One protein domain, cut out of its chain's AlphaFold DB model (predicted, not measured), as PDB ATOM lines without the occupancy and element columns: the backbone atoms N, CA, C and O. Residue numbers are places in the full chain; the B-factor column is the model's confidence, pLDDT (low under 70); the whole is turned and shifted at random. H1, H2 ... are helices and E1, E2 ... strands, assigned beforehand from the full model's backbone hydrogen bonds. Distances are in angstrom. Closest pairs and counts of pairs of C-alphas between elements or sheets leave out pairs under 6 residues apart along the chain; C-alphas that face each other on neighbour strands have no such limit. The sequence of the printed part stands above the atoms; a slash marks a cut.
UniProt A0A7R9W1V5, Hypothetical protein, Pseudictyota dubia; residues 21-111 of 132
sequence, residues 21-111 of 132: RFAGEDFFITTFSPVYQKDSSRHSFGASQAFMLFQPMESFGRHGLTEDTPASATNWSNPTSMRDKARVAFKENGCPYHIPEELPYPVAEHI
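This is residues 21 to 111 of the 132 residues of the protein "Hypothetical protein" of Pseudictyota dubia (UniProt A0A7R9W1V5). Little regular structure is here: long loops join a two-stranded antiparallel hairpin, E1 and E2, on one side to the helix H2 on the other. Short H1 follows E2, and short H3 sits beside E1. The 91 printed residues run E1, E2, H1, H2, H3, class mixed, with only 34 in named elements; the whole is compact, radius of gyration of the C-alphas 14.1 A, spanning 37 by 35 by 23 A.

Find C-alpha 25 at (49.771, 20.880, 50.375); E1 runs 22.2 A to residue 32. E2 is residues 51 to 56, 16.3 A; H1 57 to 61; H2 82 to 92, 15.3 A; H3 108 to 111, ending at (46.132, 15.388, 34.748).

Look across the hairpin: N 28 and O 55 are 2.8 A apart, within hydrogen-bond range. The closest C-alphas of E1 and H3, Thr 30 and Ile 111, are 4.4 A apart. H2 is apart from E1 and E2. In H1 and H2 every O i to N i+4 pair is within range; H3 is too short for one.

The printed part has no cut. Links E1 to E2, H1 to H2 and H2 to H3 are long. No printed residue is under 70 in pLDDT.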
ATOM      1  N   ARG A  21      52.787  17.910  45.189       90.06
ATOM      2  CA  ARG A  21      52.856  18.648  46.454       90.06
ATOM      3  C   ARG A  21      53.573  19.978  46.287       90.06
ATOM      4  O   ARG A  21      54.724  20.021  45.854       90.06
ATOM      5  N   PHE A  22      52.936  21.055  46.729       88.25
ATOM      6  CA  PHE A  22      53.525  22.391  46.743       88.25
ATOM      7  C   PHE A  22      53.215  23.100  48.062       88.25
ATOM      8  O   PHE A  22      52.102  23.023  48.565       88.25
ATOM      9  N   ALA A  23      54.219  23.758  48.648       88.38
ATOM     10  CA  ALA A  23      54.103  24.453  49.937       88.38
ATOM     11  C   ALA A  23      53.519  23.599  51.091       88.38
ATOM     12  O   ALA A  23      52.919  24.132  52.016       88.38
ATOM     13  N   GLY A  24      53.730  22.278  51.054       86.38
ATOM     14  CA  GLY A  24      53.219  21.346  52.066       86.38
ATOM     15  C   GLY A  24      51.798  20.830  51.811       86.38
ATOM     16  O   GLY A  24      51.354  19.977  52.568       86.38
ATOM     17  N   GLU A  25      51.135  21.278  50.743       89.06
ATOM     18  CA  GLU A  25      49.771  20.880  50.375       89.06
ATOM     19  C   GLU A  25      49.778  19.961  49.145       89.06
ATOM     20  O   GLU A  25      50.523  20.203  48.188       89.06
ATOM     21  N   ASP A  26      48.943  18.919  49.166       91.19
ATOM     22  CA  ASP A  26      48.701  18.052  48.010       91.19
ATOM     23  C   ASP A  26      47.600  18.638  47.129       91.19
ATOM     24  O   ASP A  26      46.564  19.085  47.620       91.19
ATOM     25  N   PHE A  27      47.794  18.587  45.814       92.19
ATOM     26  CA  PHE A  27      46.818  19.098  44.859       92.19
ATOM     27  C   PHE A  27      46.265  17.992  43.970       92.19
ATOM     28  O   PHE A  27      47.006  17.194  43.388       92.19
ATOM     29  N   PHE A  28      44.950  18.025  43.789       92.38
ATOM     30  CA  PHE A  28      44.317  17.493  42.598       92.38
ATOM     31  C   PHE A  28      44.572  18.464  41.442       92.38
ATOM     32  O   PHE A  28      44.284  19.660  41.547       92.38
ATOM     33  N   ILE A  29      45.114  17.945  40.341       95.12
ATOM     34  CA  ILE A  29      45.380  18.723  39.131       95.12
ATOM     35  C   ILE A  29      44.609  18.105  37.975       95.12
ATOM     36  O   ILE A  29      44.625  16.891  37.774       95.12
ATOM     37  N   THR A  30      43.951  18.946  37.185       95.25
ATOM     38  CA  THR A  30      43.327  18.515  35.939       95.25
ATOM     39  C   THR A  30      43.401  19.599  34.874       95.25
ATOM     40  O   THR A  30      43.486  20.786  35.196       95.25
ATOM     41  N   THR A  31      43.382  19.201  33.603       96.75
ATOM     42  CA  THR A  31      43.460  20.129  32.470       96.75
ATOM     43  C   THR A  31      42.159  20.195  31.684       96.75
ATOM     44  O   THR A  31      41.504  19.177  31.489       96.75
ATOM     45  N   PHE A  32      41.837  21.360  31.134       96.94
ATOM     46  CA  PHE A  32      40.797  21.526  30.118       96.94
ATOM     47  C   PHE A  32      41.391  22.236  28.906       96.94
ATOM     48  O   PHE A  32      42.209  23.136  29.075       96.94
ATOM     49  N   SER A  33      41.026  21.840  27.688       97.31
ATOM     50  CA  SER A  33      41.603  22.424  26.473       97.31
ATOM     51  C   SER A  33      40.665  22.310  25.268       97.31
ATOM     52  O   SER A  33      39.966  21.299  25.141       97.31
ATOM     53  N   PRO A  34      40.677  23.288  24.338       97.44
ATOM     54  CA  PRO A  34      39.850  23.237  23.133       97.44
ATOM     55  C   PRO A  34      40.318  22.173  22.130       97.44
ATOM     56  O   PRO A  34      39.606  21.892  21.171       97.44
ATOM     57  N   VAL A  35      41.500  21.577  22.337       96.56
ATOM     58  CA  VAL A  35      42.041  20.508  21.476       96.56
ATOM     59  C   VAL A  35      41.412  19.140  21.741       96.56
ATOM     60  O   VAL A  35      41.603  18.220  20.949       96.56
ATOM     61  N   TYR A  36      40.708  18.983  22.863       97.00
ATOM     62  CA  TYR A  36      39.900  17.796  23.118       97.00
ATOM     63  C   TYR A  36      38.594  17.877  22.328       97.00
ATOM     64  O   TYR A  36      38.034  18.960  22.156       97.00
ATOM     65  N   GLN A  37      38.084  16.734  21.873       96.19
ATOM     66  CA  GLN A  37      36.766  16.658  21.238       96.19
ATOM     67  C   GLN A  37      35.647  17.034  22.222       96.19
ATOM     68  O   GLN A  37      35.817  16.914  23.433       96.19
ATOM     69  N   LYS A  38      34.500  17.502  21.709       96.00
ATOM     70  CA  LYS A  38      33.378  17.997  22.537       96.00
ATOM     71  C   LYS A  38      32.770  16.940  23.464       96.00
ATOM     72  O   LYS A  38      32.148  17.298  24.455       96.00
ATOM     73  N   ASP A  39      32.943  15.667  23.135       95.44
ATOM     74  CA  ASP A  39      32.522  14.513  23.931       95.44
ATOM     75  C   ASP A  39      33.549  14.112  25.006       95.44
ATOM     76  O   ASP A  39      33.351  13.153  25.748       95.44
ATOM     77  N   SER A  40      34.650  14.855  25.141       96.56
ATOM     78  CA  SER A  40      35.631  14.648  26.199       96.56
ATOM     79  C   SER A  40      35.280  15.441  27.457       96.56
ATOM     80  O   SER A  40      35.045  16.649  27.410       96.56
ATOM     81  N   SER A  41      35.414  14.800  28.622       96.25
ATOM     82  CA  SER A  41      35.394  15.468  29.938       96.25
ATOM     83  C   SER A  41      36.470  16.554  30.133       96.25
ATOM     84  O   SER A  41      36.483  17.234  31.160       96.25
ATOM     85  N   ARG A  42      37.404  16.699  29.185       96.44
ATOM     86  CA  ARG A  42      38.496  17.684  29.193       96.44
ATOM     87  C   ARG A  42      38.284  18.812  28.179       96.44
ATOM     88  O   ARG A  42      39.129  19.699  28.076       96.44
ATOM     89  N   HIS A  43      37.177  18.811  27.438       96.94
ATOM     90  CA  HIS A  43      36.856  19.899  26.520       96.94
ATOM     91  C   HIS A  43      36.552  21.198  27.277       96.94
ATOM     92  O   HIS A  43      35.789  21.207  28.242       96.94
ATOM     93  N   SER A  44      37.120  22.316  26.825       96.00
ATOM     94  CA  SER A  44      36.849  23.645  27.382       96.00
ATOM     95  C   SER A  44      35.784  24.379  26.561       96.00
ATOM     96  O   SER A  44      36.094  25.098  25.608       96.00
ATOM     97  N   PHE A  45      34.512  24.209  26.926       94.06
ATOM     98  CA  PHE A  45      33.400  24.864  26.234       94.06
ATOM     99  C   PHE A  45      33.504  26.393  26.299       94.06
ATOM    100  O   PHE A  45      33.638  26.973  27.373       94.06
ATOM    101  N   GLY A  46      33.409  27.052  25.140       95.19
ATOM    102  CA  GLY A  46      33.385  28.517  25.046       95.19
ATOM    103  C   GLY A  46      34.733  29.210  25.267       95.19
ATOM    104  O   GLY A  46      34.771  30.437  25.284       95.19
ATOM    105  N   ALA A  47      35.830  28.460  25.401       95.50
ATOM    106  CA  ALA A  47      37.163  29.018  25.591       95.50
ATOM    107  C   ALA A  47      38.131  28.591  24.483       95.50
ATOM    108  O   ALA A  47      38.076  27.465  23.990       95.50
ATOM    109  N   SER A  48      39.042  29.493  24.111       95.75
ATOM    110  CA  SER A  48      40.091  29.242  23.115       95.75
ATOM    111  C   SER A  48      41.463  28.950  23.734       95.75
ATOM    112  O   SER A  48      42.424  28.708  23.008       95.75
ATOM    113  N   GLN A  49      41.560  28.944  25.065       96.81
ATOM    114  CA  GLN A  49      42.774  28.647  25.823       96.81
ATOM    115  C   GLN A  49      42.621  27.341  26.601       96.81
ATOM    116  O   GLN A  49      41.513  26.923  26.935       96.81
ATOM    117  N   ALA A  50      43.756  26.722  26.919       96.88
ATOM    118  CA  ALA A  50      43.808  25.635  27.882       96.88
ATOM    119  C   ALA A  50      43.878  26.185  29.314       96.88
ATOM    120  O   ALA A  50      44.517  27.206  29.569       96.88
ATOM    121  N   PHE A  51      43.265  25.469  30.253       95.56
ATOM    122  CA  PHE A  51      43.296  25.774  31.678       95.56
ATOM    123  C   PHE A  51      43.835  24.580  32.448       95.56
ATOM    124  O   PHE A  51      43.523  23.431  32.139       95.56
ATOM    125  N   MET A  52      44.604  24.870  33.490       95.94
ATOM    126  CA  MET A  52      44.977  23.896  34.507       95.94
ATOM    127  C   MET A  52      44.305  24.304  35.809       95.94
ATOM    128  O   MET A  52      44.489  25.427  36.280       95.94
ATOM    129  N   LEU A  53      43.514  23.402  36.377       95.00
ATOM    130  CA  LEU A  53      42.908  23.589  37.685       95.00
ATOM    131  C   LEU A  53      43.799  22.931  38.734       95.00
ATOM    132  O   LEU A  53      44.080  21.740  38.637       95.00
ATOM    133  N   PHE A  54      44.188  23.708  39.742       94.94
ATOM    134  CA  PHE A  54      44.869  23.237  40.942       94.94
ATOM    135  C   PHE A  54      43.888  23.344  42.104       94.94
ATOM    136  O   PHE A  54      43.500  24.448  42.485       94.94
ATOM    137  N   GLN A  55      43.481  22.210  42.664       93.38
ATOM    138  CA  GLN A  55      42.558  22.170  43.791       93.38
ATOM    139  C   GLN A  55      43.221  21.460  44.980       93.38
ATOM    140  O   GLN A  55      43.612  20.302  44.836       93.38
ATOM    141  N   PRO A  56      43.354  22.118  46.147       93.19
ATOM    142  CA  PRO A  56      43.886  21.486  47.352       93.19
ATOM    143  C   PRO A  56      43.081  20.245  47.744       93.19
ATOM    144  O   PRO A  56      41.843  20.271  47.713       93.19
ATOM    145  N   MET A  57      43.757  19.177  48.166       90.94
ATOM    146  CA  MET A  57      43.099  17.947  48.618       90.94
ATOM    147  C   MET A  57      42.222  18.186  49.853       90.94
ATOM    148  O   MET A  57      41.180  17.544  50.000       90.94
ATOM    149  N   GLU A  58      42.550  19.171  50.692       92.00
ATOM    150  CA  GLU A  58      41.687  19.583  51.806       92.00
ATOM    151  C   GLU A  58      40.274  19.999  51.337       92.00
ATOM    152  O   GLU A  58      39.271  19.727  52.005       92.00
ATOM    153  N   SER A  59      40.153  20.607  50.149       91.50
ATOM    154  CA  SER A  59      38.848  20.936  49.568       91.50
ATOM    155  C   SER A  59      38.031  19.683  49.257       91.50
ATOM    156  O   SER A  59      36.809  19.723  49.401       91.50
ATOM    157  N   PHE A  60      38.666  18.591  48.824       89.69
ATOM    158  CA  PHE A  60      37.990  17.316  48.576       89.69
ATOM    159  C   PHE A  60      37.519  16.696  49.892       89.69
ATOM    160  O   PHE A  60      36.385  16.221  49.970       89.69
ATOM    161  N   GLY A  61      38.344  16.771  50.942       90.06
ATOM    162  CA  GLY A  61      37.987  16.319  52.291       90.06
ATOM    163  C   GLY A  61      36.728  17.004  52.820       90.06
ATOM    164  O   GLY A  61      35.800  16.331  53.263       90.06
ATOM    165  N   ARG A  62      36.629  18.330  52.658       90.50
ATOM    166  CA  ARG A  62      35.441  19.113  53.051       90.50
ATOM    167  C   ARG A  62      34.140  18.695  52.349       90.50
ATOM    168  O   ARG A  62      33.068  18.980  52.870       90.50
ATOM    169  N   HIS A  63      34.222  18.020  51.200       85.94
ATOM    170  CA  HIS A  63      33.064  17.585  50.409       85.94
ATOM    171  C   HIS A  63      32.896  16.056  50.352       85.94
ATOM    172  O   HIS A  63      32.077  15.569  49.574       85.94
ATOM    173  N   GLY A  64      33.659  15.292  51.147       85.75
ATOM    174  CA  GLY A  64      33.574  13.828  51.166       85.75
ATOM    175  C   GLY A  64      34.015  13.168  49.853       85.75
ATOM    176  O   GLY A  64      33.406  12.196  49.418       85.75
ATOM    177  N   LEU A  65      35.034  13.723  49.187       87.94
ATOM    178  CA  LEU A  65      35.525  13.260  47.880       87.94
ATOM    179  C   LEU A  65      36.905  12.585  47.933       87.94
ATOM    180  O   LEU A  65      37.469  12.279  46.886       87.94
ATOM    181  N   THR A  66      37.471  12.362  49.120       83.31
ATOM    182  CA  THR A  66      38.829  11.807  49.284       83.31
ATOM    183  C   THR A  66      38.938  10.333  48.920       83.31
ATOM    184  O   THR A  66      40.003   9.897  48.497       83.31
ATOM    185  N   GLU A  67      37.859   9.571  49.078       86.00
ATOM    186  CA  GLU A  67      37.830   8.156  48.722       86.00
ATOM    187  C   GLU A  67      37.428   7.989  47.255       86.00
ATOM    188  O   GLU A  67      36.425   8.544  46.788       86.00
ATOM    189  N   ASP A  68      38.241   7.236  46.520       88.50
ATOM    190  CA  ASP A  68      37.914   6.799  45.171       88.50
ATOM    191  C   ASP A  68      36.975   5.597  45.209       88.50
ATOM    192  O   ASP A  68      37.057   4.742  46.086       88.50
ATOM    193  N   THR A  69      36.075   5.535  44.229       92.81
ATOM    194  CA  THR A  69      35.148   4.412  44.059       92.81
ATOM    195  C   THR A  69      35.259   3.864  42.639       92.81
ATOM    196  O   THR A  69      35.363   4.672  41.703       92.81
ATOM    197  N   PRO A  70      35.233   2.529  42.458       95.00
ATOM    198  CA  PRO A  70      35.332   1.918  41.137       95.00
ATOM    199  C   PRO A  70      34.086   2.214  40.289       95.00
ATOM    200  O   PRO A  70      33.077   2.726  40.795       95.00
ATOM    201  N   ALA A  71      34.131   1.902  38.992       93.62
ATOM    202  CA  ALA A  71      33.001   2.139  38.094       93.62
ATOM    203  C   ALA A  71      31.752   1.369  38.546       93.62
ATOM    204  O   ALA A  71      30.663   1.956  38.585       93.62
ATOM    205  N   SER A  72      31.916   0.110  38.966       95.88
ATOM    206  CA  SER A  72      30.837  -0.749  39.477       95.88
ATOM    207  C   SER A  72      30.126  -0.212  40.720       95.88
ATOM    208  O   SER A  72      28.953  -0.520  40.930       95.88
ATOM    209  N   ALA A  73      30.788   0.629  41.519       95.50
ATOM    210  CA  ALA A  73      30.206   1.225  42.720       95.50
ATOM    211  C   ALA A  73      29.354   2.474  42.430       95.50
ATOM    212  O   ALA A  73      28.707   2.998  43.335       95.50
ATOM    213  N   THR A  74      29.355   2.975  41.189       95.12
ATOM    214  CA  THR A  74      28.605   4.186  40.832       95.12
ATOM    215  C   THR A  74      27.111   3.891  40.756       95.12
ATOM    216  O   THR A  74      26.666   3.099  39.922       95.12
ATOM    217  N   ASN A  75      26.305   4.583  41.565       95.88
ATOM    218  CA  ASN A  75      24.851   4.504  41.451       95.88
ATOM    219  C   ASN A  75      24.342   5.425  40.329       95.88
ATOM    220  O   ASN A  75      24.039   6.598  40.548       95.88
ATOM    221  N   TRP A  76      24.248   4.878  39.116       95.75
ATOM    222  CA  TRP A  76      23.833   5.621  37.922       95.75
ATOM    223  C   TRP A  76      22.352   6.009  37.893       95.75
ATOM    224  O   TRP A  76      21.999   6.949  37.190       95.75
ATOM    225  N   SER A  77      21.481   5.282  38.598       96.44
ATOM    226  CA  SER A  77      20.029   5.516  38.571       96.44
ATOM    227  C   SER A  77      19.546   6.414  39.706       96.44
ATOM    228  O   SER A  77      18.547   7.111  39.553       96.44
ATOM    229  N   ASN A  78      20.243   6.409  40.841       96.69
ATOM    230  CA  ASN A  78      19.925   7.229  42.003       96.69
ATOM    231  C   ASN A  78      21.220   7.762  42.652       96.69
ATOM    232  O   ASN A  78      21.644   7.252  43.695       96.69
ATOM    233  N   PRO A  79      21.888   8.754  42.031       95.62
ATOM    234  CA  PRO A  79      23.178   9.249  42.494       95.62
ATOM    235  C   PRO A  79      23.039   9.986  43.831       95.62
ATOM    236  O   PRO A  79      22.491  11.088  43.915       95.62
ATOM    237  N   THR A  80      23.568   9.391  44.899       92.62
ATOM    238  CA  THR A  80      23.487   9.970  46.251       92.62
ATOM    239  C   THR A  80      24.750  10.745  46.612       92.62
ATOM    240  O   THR A  80      24.661  11.874  47.112       92.62
ATOM    241  N   SER A  81      25.921  10.185  46.299       91.81
ATOM    242  CA  SER A  81      27.215  10.809  46.564       91.81
ATOM    243  C   SER A  81      27.511  11.950  45.584       91.81
ATOM    244  O   SER A  81      27.011  11.982  44.457       91.81
ATOM    245  N   MET A  82      28.356  12.901  45.993       91.88
ATOM    246  CA  MET A  82      28.801  13.983  45.102       91.88
ATOM    247  C   MET A  82      29.549  13.436  43.875       91.88
ATOM    248  O   MET A  82      29.419  13.966  42.773       91.88
ATOM    249  N   ARG A  83      30.280  12.329  44.049       92.81
ATOM    250  CA  ARG A  83      30.996  11.640  42.974       92.81
ATOM    251  C   ARG A  83      30.036  11.020  41.958       92.81
ATOM    252  O   ARG A  83      30.223  11.236  40.763       92.81
ATOM    253  N   ASP A  84      28.987  10.329  42.408       95.00
ATOM    254  CA  ASP A  84      27.960   9.779  41.510       95.00
ATOM    255  C   ASP A  84      27.246  10.894  40.751       95.00
ATOM    256  O   ASP A  84      27.097  10.814  39.535       95.00
ATOM    257  N   LYS A  85      26.872  11.972  41.453       95.44
ATOM    258  CA  LYS A  85      26.224  13.143  40.846       95.44
ATOM    259  C   LYS A  85      27.088  13.748  39.745       95.44
ATOM    260  O   LYS A  85      26.585  14.012  38.658       95.44
ATOM    261  N   ALA A  86      28.388  13.913  39.994       94.31
ATOM    262  CA  ALA A  86      29.320  14.382  38.977       94.31
ATOM    263  C   ALA A  86      29.393  13.406  37.788       94.31
ATOM    264  O   ALA A  86      29.227  13.823  36.647       94.31
ATOM    265  N   ARG A  87      29.595  12.104  38.029       96.25
ATOM    266  CA  ARG A  87      29.675  11.077  36.969       96.25
ATOM    267  C   ARG A  87      28.427  11.044  36.087       96.25
ATOM    268  O   ARG A  87      28.552  11.024  34.863       96.25
ATOM    269  N   VAL A  88      27.243  11.073  36.700       97.56
ATOM    270  CA  VAL A  88      25.955  11.126  35.998       97.56
ATOM    271  C   VAL A  88      25.855  12.404  35.169       97.56
ATOM    272  O   VAL A  88      25.603  12.310  33.972       97.56
ATOM    273  N   ALA A  89      26.167  13.569  35.743       97.56
ATOM    274  CA  ALA A  89      26.101  14.838  35.021       97.56
ATOM    275  C   ALA A  89      27.018  14.866  33.785       97.56
ATOM    276  O   ALA A  89      26.585  15.285  32.712       97.56
ATOM    277  N   PHE A  90      28.259  14.382  33.895       96.62
ATOM    278  CA  PHE A  90      29.163  14.270  32.742       96.62
ATOM    279  C   PHE A  90      28.603  13.318  31.671       96.62
ATOM    280  O   PHE A  90      28.621  13.640  30.484       96.62
ATOM    281  N   LYS A  91      28.054  12.167  32.076       96.81
ATOM    282  CA  LYS A  91      27.438  11.209  31.146       96.81
ATOM    283  C   LYS A  91      26.224  11.801  30.423       96.81
ATOM    284  O   LYS A  91      26.123  11.665  29.208       96.81
ATOM    285  N   GLU A  92      25.327  12.465  31.146       97.19
ATOM    286  CA  GLU A  92      24.107  13.072  30.595       97.19
ATOM    287  C   GLU A  92      24.399  14.247  29.656       97.19
ATOM    288  O   GLU A  92      23.652  14.476  28.709       97.19
ATOM    289  N   ASN A  93      25.516  14.950  29.859       96.50
ATOM    290  CA  ASN A  93      25.967  16.031  28.979       96.50
ATOM    291  C   ASN A  93      26.839  15.546  27.808       96.50
ATOM    292  O   ASN A  93      27.447  16.356  27.111       96.50
ATOM    293  N   GLY A  94      26.907  14.231  27.572       96.19
ATOM    294  CA  GLY A  94      27.638  13.657  26.442       96.19
ATOM    295  C   GLY A  94      29.159  13.731  26.574       96.19
ATOM    296  O   GLY A  94      29.850  13.521  25.585       96.19
ATOM    297  N   CYS A  95      29.680  14.000  27.773       96.56
ATOM    298  CA  CYS A  95      31.110  14.069  28.063       96.56
ATOM    299  C   CYS A  95      31.541  13.062  29.145       96.56
ATOM    300  O   CYS A  95      32.203  13.443  30.118       96.56
ATOM    301  N   PRO A  96      31.172  11.767  29.028       96.06
ATOM    302  CA  PRO A  96      31.564  10.770  30.011       96.06
ATOM    303  C   PRO A  96      33.090  10.669  30.103       96.06
ATOM    304  O   PRO A  96      33.837  11.064  29.206       96.06
ATOM    305  N   TYR A  97      33.555  10.107  31.206       94.88
ATOM    306  CA  TYR A  97      34.960   9.795  31.385       94.88
ATOM    307  C   TYR A  97      35.155   8.379  31.888       94.88
ATOM    308  O   TYR A  97      34.285   7.836  32.573       94.88
ATOM    309  N   HIS A  98      36.316   7.806  31.575       94.88
ATOM    310  CA  HIS A  98      36.701   6.513  32.103       94.88
ATOM    311  C   HIS A  98      36.831   6.584  33.627       94.88
ATOM    312  O   HIS A  98      37.465   7.487  34.185       94.88
ATOM    313  N   ILE A  99      36.204   5.619  34.291       94.62
ATOM    314  CA  ILE A  99      36.306   5.393  35.726       94.62
ATOM    315  C   ILE A  99      37.007   4.040  35.879       94.62
ATOM    316  O   ILE A  99      36.456   3.048  35.397       94.62
ATOM    317  N   PRO A 100      38.189   3.980  36.513       93.00
ATOM    318  CA  PRO A 100      38.886   2.720  36.727       93.00
ATOM    319  C   PRO A 100      38.070   1.765  37.598       93.00
ATOM    320  O   PRO A 100      37.412   2.188  38.551       93.00
ATOM    321  N   GLU A 101      38.120   0.477  37.276       94.19
ATOM    322  CA  GLU A 101      37.548  -0.573  38.125       94.19
ATOM    323  C   GLU A 101      38.543  -1.021  39.203       94.19
ATOM    324  O   GLU A 101      38.160  -1.339  40.326       94.19
ATOM    325  N   GLU A 102      39.833  -0.982  38.879       93.00
ATOM    326  CA  GLU A 102      40.914  -1.322  39.795       93.00
ATOM    327  C   GLU A 102      41.388  -0.076  40.548       93.00
ATOM    328  O   GLU A 102      41.688   0.965  39.958       93.00
ATOM    329  N   LEU A 103      41.456  -0.191  41.875       90.75
ATOM    330  CA  LEU A 103      41.968   0.835  42.778       90.75
ATOM    331  C   LEU A 103      43.146   0.266  43.590       90.75
ATOM    332  O   LEU A 103      43.096  -0.903  43.978       90.75
ATOM    333  N   PRO A 104      44.158   1.080  43.942       90.94
ATOM    334  CA  PRO A 104      44.329   2.486  43.573       90.94
ATOM    335  C   PRO A 104      44.988   2.644  42.189       90.94
ATOM    336  O   PRO A 104      45.781   1.803  41.777       90.94
ATOM    337  N   TYR A 105      44.713   3.755  41.502       89.62
ATOM    338  CA  TYR A 105      45.281   4.072  40.183       89.62
ATOM    339  C   TYR A 105      46.281   5.247  40.236       89.62
ATOM    340  O   TYR A 105      46.227   6.068  41.164       89.62
ATOM    341  N   PRO A 106      47.200   5.370  39.257       91.56
ATOM    342  CA  PRO A 106      48.127   6.498  39.167       91.56
ATOM    343  C   PRO A 106      47.409   7.831  38.900       91.56
ATOM    344  O   PRO A 106      46.780   8.033  37.864       91.56
ATOM    345  N   VAL A 107      47.541   8.804  39.809       89.62
ATOM    346  CA  VAL A 107      46.870  10.115  39.658       89.62
ATOM    347  C   VAL A 107      47.400  10.931  38.482       89.62
ATOM    348  O   VAL A 107      46.670  11.754  37.927       89.62
ATOM    349  N   ALA A 108      48.640  10.683  38.057       93.00
ATOM    350  CA  ALA A 108      49.231  11.370  36.919       93.00
ATOM    351  C   ALA A 108      48.414  11.194  35.624       93.00
ATOM    352  O   ALA A 108      48.370  12.114  34.806       93.00
ATOM    353  N   GLU A 109      47.699  10.076  35.469       91.88
ATOM    354  CA  GLU A 109      46.837   9.794  34.311       91.88
ATOM    355  C   GLU A 109      45.617  10.726  34.219       91.88
ATOM    356  O   GLU A 109      45.061  10.943  33.143       91.88
ATOM    357  N   HIS A 110      45.200  11.336  35.332       89.50
ATOM    358  CA  HIS A 110      44.036  12.226  35.359       89.50
ATOM    359  C   HIS A 110      44.360  13.692  35.071       89.50
ATOM    360  O   HIS A 110      43.425  14.474  34.828       89.50
ATOM    361  N   ILE A 111      45.649  14.045  35.067       95.06
ATOM    362  CA  ILE A 111      46.132  15.388  34.748       95.06
ATOM    363  C   ILE A 111      45.889  15.651  33.262       95.06
ATOM    364  O   ILE A 111      45.069  16.506  32.939       95.06
TER     365      ILE A 111